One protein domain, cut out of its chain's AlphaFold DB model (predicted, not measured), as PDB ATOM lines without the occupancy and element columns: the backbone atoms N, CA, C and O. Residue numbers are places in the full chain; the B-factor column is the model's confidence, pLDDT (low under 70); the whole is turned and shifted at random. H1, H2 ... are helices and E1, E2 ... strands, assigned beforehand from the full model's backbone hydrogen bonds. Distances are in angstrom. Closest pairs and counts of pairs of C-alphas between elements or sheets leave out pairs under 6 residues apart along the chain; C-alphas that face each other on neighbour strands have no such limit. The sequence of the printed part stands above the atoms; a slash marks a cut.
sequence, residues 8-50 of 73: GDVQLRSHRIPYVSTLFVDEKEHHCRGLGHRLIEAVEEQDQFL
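This is residues 8 to 50 of the 73 residues of an uncharacterized protein of Arachnia rubra (UniProt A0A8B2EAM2). A long antiparallel hairpin, E1 and E2, has one helix, H2, packed along it lengthwise, while the short helix H1 lies at the end where the chain folds back from E2 to H2; residues 27 to 32 there stick out. The printed part has 43 residues with two named strands and two named helices, in the order E1, E2, H1, H2, and its class is mixed, helices and strands. The whole is loose, with a radius of gyration of the C-alphas of 11.6 A, and only just a rod, with spans of 37 by 17 by 9 A.

E1, residues 8 to 14, and E2, residues 17 to 25, are antiparallel neighbours in a hairpin, at 164 degrees between directions. N 10 and O 22 are 2.9 A apart and N 19 and O 12 are 2.8 A apart, both within hydrogen-bond range. E2 bends by 51 degrees at residue 21. H1, residues 27 to 30, is apart from E1. H1 and H2, residues 35 to 48, meet only through their link. The closest C-alphas of E2 and H2 are those of Val 25 and Gly 36, 6.6 A apart; for E1 and H2 they are those of Asp 9 and Leu 39, at 6.8 A. In H2 every O i to N i+4 pair is within hydrogen-bond range; H1 is too short for such a pair, and its 1 pair of O i and N i+3 is not within range.

E1 begins at C-alpha 8 (138.449, 171.822, 184.087) and is 20.2 A long. E2 is 23.3 A long and ends at C-alpha 25 (136.781, 166.350, 187.607). H1 measures 5.6 A. H2 is 20.0 A long and ends at C-alpha 48 (156.429, 178.579, 182.569).

The two C-alphas farthest apart, those of His 15 and Glu 29, are 36.8 A apart. The printed part has no cut, and its three links are tight. The mean pLDDT of the printed part is 78.5; residues 15 to 16, 28 to 32 and 48 to 50 are under 70.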
ATOM      1  N   GLY A   8     137.918 170.490 184.371       88.06
ATOM      2  CA  GLY A   8     138.449 171.822 184.087       88.06
ATOM      3  C   GLY A   8     138.972 172.541 185.324       88.06
ATOM      4  O   GLY A   8     138.699 172.136 186.457       88.06
ATOM      5  N   ASP A   9     139.709 173.618 185.085       89.25
ATOM      6  CA  ASP A   9     140.224 174.530 186.097       89.25
ATOM      7  C   ASP A   9     139.771 175.976 185.837       89.25
ATOM      8  O   ASP A   9     139.403 176.360 184.725       89.25
ATOM      9  N   VAL A  10     139.772 176.781 186.897       85.31
ATOM     10  CA  VAL A  10     139.593 178.232 186.829       85.31
ATOM     11  C   VAL A  10     140.770 178.885 187.532       85.31
ATOM     12  O   VAL A  10     141.077 178.555 188.680       85.31
ATOM     13  N   GLN A  11     141.403 179.836 186.846       84.44
ATOM     14  CA  GLN A  11     142.576 180.549 187.335       84.44
ATOM     15  C   GLN A  11     142.257 182.025 187.564       84.44
ATOM     16  O   GLN A  11     141.731 182.717 186.690       84.44
ATOM     17  N   LEU A  12     142.646 182.528 188.729       81.88
ATOM     18  CA  LEU A  12     142.756 183.952 189.009       81.88
ATOM     19  C   LEU A  12     144.229 184.343 188.940       81.88
ATOM     20  O   LEU A  12     145.105 183.586 189.345       81.88
ATOM     21  N   ARG A  13     144.519 185.538 188.428       74.56
ATOM     22  CA  ARG A  13     145.897 186.015 188.281       74.56
ATOM     23  C   ARG A  13     146.058 187.347 188.989       74.56
ATOM     24  O   ARG A  13     145.326 188.294 188.713       74.56
ATOM     25  N   SER A  14     147.042 187.422 189.879       76.50
ATOM     26  CA  SER A  14     147.450 188.665 190.528       76.50
ATOM     27  C   SER A  14     148.967 188.706 190.637       76.50
ATOM     28  O   SER A  14     149.583 187.725 191.041       76.50
ATOM     29  N   HIS A  15     149.579 189.823 190.235       68.06
ATOM     30  CA  HIS A  15     151.025 190.068 190.351       68.06
ATOM     31  C   HIS A  15     151.923 188.878 189.949       68.06
ATOM     32  O   HIS A  15     152.890 188.568 190.635       68.06
ATOM     33  N   ARG A  16     151.623 188.244 188.802       69.00
ATOM     34  CA  ARG A  16     152.368 187.105 188.215       69.00
ATOM     35  C   ARG A  16     152.271 185.778 188.978       69.00
ATOM     36  O   ARG A  16     152.931 184.826 188.581       69.00
ATOM     37  N   ILE A  17     151.439 185.695 190.015       75.19
ATOM     38  CA  ILE A  17     151.160 184.444 190.719       75.19
ATOM     39  C   ILE A  17     149.801 183.911 190.230       75.19
ATOM     40  O   ILE A  17     148.772 184.556 190.473       75.19
ATOM     41  N   PRO A  18     149.776 182.787 189.503       76.81
ATOM     42  CA  PRO A  18     148.558 182.047 189.195       76.81
ATOM     43  C   PRO A  18     147.950 181.458 190.478       76.81
ATOM     44  O   PRO A  18     148.634 180.857 191.312       76.81
ATOM     45  N   TYR A  19     146.643 181.650 190.637       83.56
ATOM     46  CA  TYR A  19     145.838 181.049 191.692       83.56
ATOM     47  C   TYR A  19     144.781 180.144 191.072       83.56
ATOM     48  O   TYR A  19     143.868 180.637 190.406       83.56
ATOM     49  N   VAL A  20     144.881 178.835 191.295       85.81
ATOM     50  CA  VAL A  20     143.851 177.888 190.856       85.81
ATOM     51  C   VAL A  20     142.689 177.986 191.842       85.81
ATOM     52  O   VAL A  20     142.748 177.445 192.944       85.81
ATOM     53  N   SER A  21     141.638 178.719 191.468       85.75
ATOM     54  CA  SER A  21     140.486 178.971 192.341       85.75
ATOM     55  C   SER A  21     139.517 177.798 192.391       85.75
ATOM     56  O   SER A  21     138.750 177.647 193.339       85.75
ATOM     57  N   THR A  22     139.473 177.000 191.327       86.12
ATOM     58  CA  THR A  22     138.600 175.832 191.242       86.12
ATOM     59  C   THR A  22     139.234 174.807 190.326       86.12
ATOM     60  O   THR A  22     139.676 175.150 189.235       86.12
ATOM     61  N   LEU A  23     139.236 173.554 190.764       86.94
ATOM     62  CA  LEU A  23     139.603 172.394 189.969       86.94
ATOM     63  C   LEU A  23     138.461 171.387 190.081       86.94
ATOM     64  O   LEU A  23     138.011 171.081 191.185       86.94
ATOM     65  N   PHE A  24     137.980 170.890 188.949       87.88
ATOM     66  CA  PHE A  24     136.876 169.942 188.909       87.88
ATOM     67  C   PHE A  24     137.182 168.776 187.972       87.88
ATOM     68  O   PHE A  24     137.700 168.957 186.869       87.88
ATOM     69  N   VAL A  25     136.802 167.576 188.405       85.94
ATOM     70  CA  VAL A  25     136.781 166.350 187.607       85.94
ATOM     71  C   VAL A  25     135.459 165.645 187.892       85.94
ATOM     72  O   VAL A  25     135.108 165.440 189.051       85.94
ATOM     73  N   ASP A  26     134.728 165.260 186.848       85.00
ATOM     74  CA  ASP A  26     133.472 164.523 186.979       85.00
ATOM     75  C   ASP A  26     133.709 163.167 187.667       85.00
ATOM     76  O   ASP A  26     134.426 162.292 187.168       85.00
ATOM     77  N   GLU A  27     133.105 163.006 188.845       71.06
ATOM     78  CA  GLU A  27     133.380 161.885 189.745       71.06
ATOM     79  C   GLU A  27     132.903 160.532 189.209       71.06
ATOM     80  O   GLU A  27     133.505 159.501 189.513       71.06
ATOM     81  N   LYS A  28     131.826 160.510 188.410       68.75
ATOM     82  CA  LYS A  28     131.106 159.268 188.094       68.75
ATOM     83  C   LYS A  28     131.895 158.329 187.190       68.75
ATOM     84  O   LYS A  28     131.712 157.118 187.270       68.75
ATOM     85  N   GLU A  29     132.761 158.873 186.339       61.19
ATOM     86  CA  GLU A  29     133.497 158.081 185.346       61.19
ATOM     87  C   GLU A  29     135.007 158.359 185.328       61.19
ATOM     88  O   GLU A  29     135.767 157.544 184.790       61.19
ATOM     89  N   HIS A  30     135.465 159.462 185.932       61.72
ATOM     90  CA  HIS A  30     136.817 159.981 185.705       61.72
ATOM     91  C   HIS A  30     137.630 160.307 186.966       61.72
ATOM     92  O   HIS A  30     138.812 160.654 186.847       61.72
ATOM     93  N   HIS A  31     137.063 160.121 188.163       64.94
ATOM     94  CA  HIS A  31     137.829 160.168 189.409       64.94
ATOM     95  C   HIS A  31     138.964 159.119 189.385       64.94
ATOM     96  O   HIS A  31     138.807 158.032 188.827       64.94
ATOM     97  N   CYS A  32     140.132 159.452 189.945       63.88
ATOM     98  CA  CYS A  32     141.342 158.608 189.953       63.88
ATOM     99  C   CYS A  32     141.961 158.254 188.581       63.88
ATOM    100  O   CYS A  32     142.809 157.368 188.509       63.88
ATOM    101  N   ARG A  33     141.609 158.946 187.486       77.25
ATOM    102  CA  ARG A  33     142.251 158.740 186.166       77.25
ATOM    103  C   ARG A  33     143.397 159.711 185.854       77.25
ATOM    104  O   ARG A  33     143.807 159.826 184.703       77.25
ATOM    105  N   GLY A  34     143.875 160.448 186.856       80.12
ATOM    106  CA  GLY A  34     144.951 161.432 186.694       80.12
ATOM    107  C   GLY A  34     144.549 162.713 185.952       80.12
ATOM    108  O   GLY A  34     145.417 163.514 185.635       80.12
ATOM    109  N   LEU A  35     143.256 162.948 185.685       84.56
ATOM    110  CA  LEU A  35     142.809 164.167 184.995       84.56
ATOM    111  C   LEU A  35     143.109 165.441 185.791       84.56
ATOM    112  O   LEU A  35     143.522 166.428 185.200       84.56
ATOM    113  N   GLY A  36     142.964 165.403 187.119       82.44
ATOM    114  CA  GLY A  36     143.349 166.528 187.973       82.44
ATOM    115  C   GLY A  36     144.842 166.849 187.867       82.44
ATOM    116  O   GLY A  36     145.202 168.012 187.780       82.44
ATOM    117  N   HIS A  37     145.696 165.824 187.783       83.94
ATOM    118  CA  HIS A  37     147.136 166.014 187.597       83.94
ATOM    119  C   HIS A  37     147.450 166.655 186.242       83.94
ATOM    120  O   HIS A  37     148.147 167.656 186.201       83.94
ATOM    121  N   ARG A  38     146.836 166.163 185.157       87.50
ATOM    122  CA  ARG A  38     147.003 166.747 183.815       87.50
ATOM    123  C   ARG A  38     146.545 168.200 183.721       87.50
ATOM    124  O   ARG A  38     147.112 168.968 182.956       87.50
ATOM    125  N   LEU A  39     145.499 168.571 184.461       86.88
ATOM    126  CA  LEU A  39     145.060 169.963 184.538       86.88
ATOM    127  C   LEU A  39     146.109 170.833 185.237       86.88
ATOM    128  O   LEU A  39     146.394 171.918 184.752       86.88
ATOM    129  N   ILE A  40     146.731 170.350 186.317       84.81
ATOM    130  CA  ILE A  40     147.827 171.071 186.980       84.81
ATOM    131  C   ILE A  40     149.066 171.165 186.082       84.81
ATOM    132  O   ILE A  40     149.605 172.255 185.946       84.81
ATOM    133  N   GLU A  41     149.465 170.085 185.402       86.81
ATOM    134  CA  GLU A  41     150.565 170.115 184.421       86.81
ATOM    135  C   GLU A  41     150.305 171.166 183.330       86.81
ATOM    136  O   GLU A  41     151.187 171.947 182.987       86.81
ATOM    137  N   ALA A  42     149.069 171.253 182.824       86.94
ATOM    138  CA  ALA A  42     148.703 172.258 181.829       86.94
ATOM    139  C   ALA A  42     148.761 173.695 182.383       86.94
ATOM    140  O   ALA A  42     149.134 174.614 181.650       86.94
ATOM    141  N   VAL A  43     148.409 173.905 183.657       83.75
ATOM    142  CA  VAL A  43     148.572 175.201 184.340       83.75
ATOM    143  C   VAL A  43     150.065 175.539 184.461       83.75
ATOM    144  O   VAL A  43     150.476 176.635 184.088       83.75
ATOM    145  N   GLU A  44     150.895 174.586 184.894       82.69
ATOM    146  CA  GLU A  44     152.352 174.743 185.006       82.69
ATOM    147  C   GLU A  44     153.005 175.080 183.662       82.69
ATOM    148  O   GLU A  44     153.800 176.017 183.587       82.69
ATOM    149  N   GLU A  45     152.643 174.375 182.587       84.19
ATOM    150  CA  GLU A  45     153.125 174.667 181.236       84.19
ATOM    151  C   GLU A  45     152.749 176.088 180.806       84.19
ATOM    152  O   GLU A  45     153.602 176.818 180.304       84.19
ATOM    153  N   GLN A  46     151.502 176.517 181.042       78.88
ATOM    154  CA  GLN A  46     151.054 177.882 180.742       78.88
ATOM    155  C   GLN A  46     151.831 178.941 181.533       78.88
ATOM    156  O   GLN A  46     152.091 180.029 181.013       78.88
ATOM    157  N   ASP A  47     152.217 178.640 182.771       71.06
ATOM    158  CA  ASP A  47     152.878 179.586 183.665       71.06
ATOM    159  C   ASP A  47     154.402 179.637 183.504       71.06
ATOM    160  O   ASP A  47     154.997 180.702 183.709       71.06
ATOM    161  N   GLN A  48     155.032 178.561 183.021       67.56
ATOM    162  CA  GLN A  48     156.429 178.579 182.569       67.56
ATOM    163  C   GLN A  48     156.651 179.602 181.444       67.56
ATOM    164  O   GLN A  48     157.700 180.245 181.391       67.56
ATOM    165  N   PHE A  49     155.646 179.848 180.594       58.94
ATOM    166  CA  PHE A  49     155.700 180.920 179.590       58.94
ATOM    167  C   PHE A  49     155.666 182.336 180.185       58.94
ATOM    168  O   PHE A  49     155.957 183.304 179.480       58.94
ATOM    169  N   LEU A  50     155.302 182.484 181.461       61.41
ATOM    170  CA  LEU A  50     155.059 183.778 182.104       61.41
ATOM    171  C   LEU A  50     156.113 184.148 183.160       61.41
ATOM    172  O   LEU A  50     155.999 185.217 183.778       61.41
TER     173      LEU A  50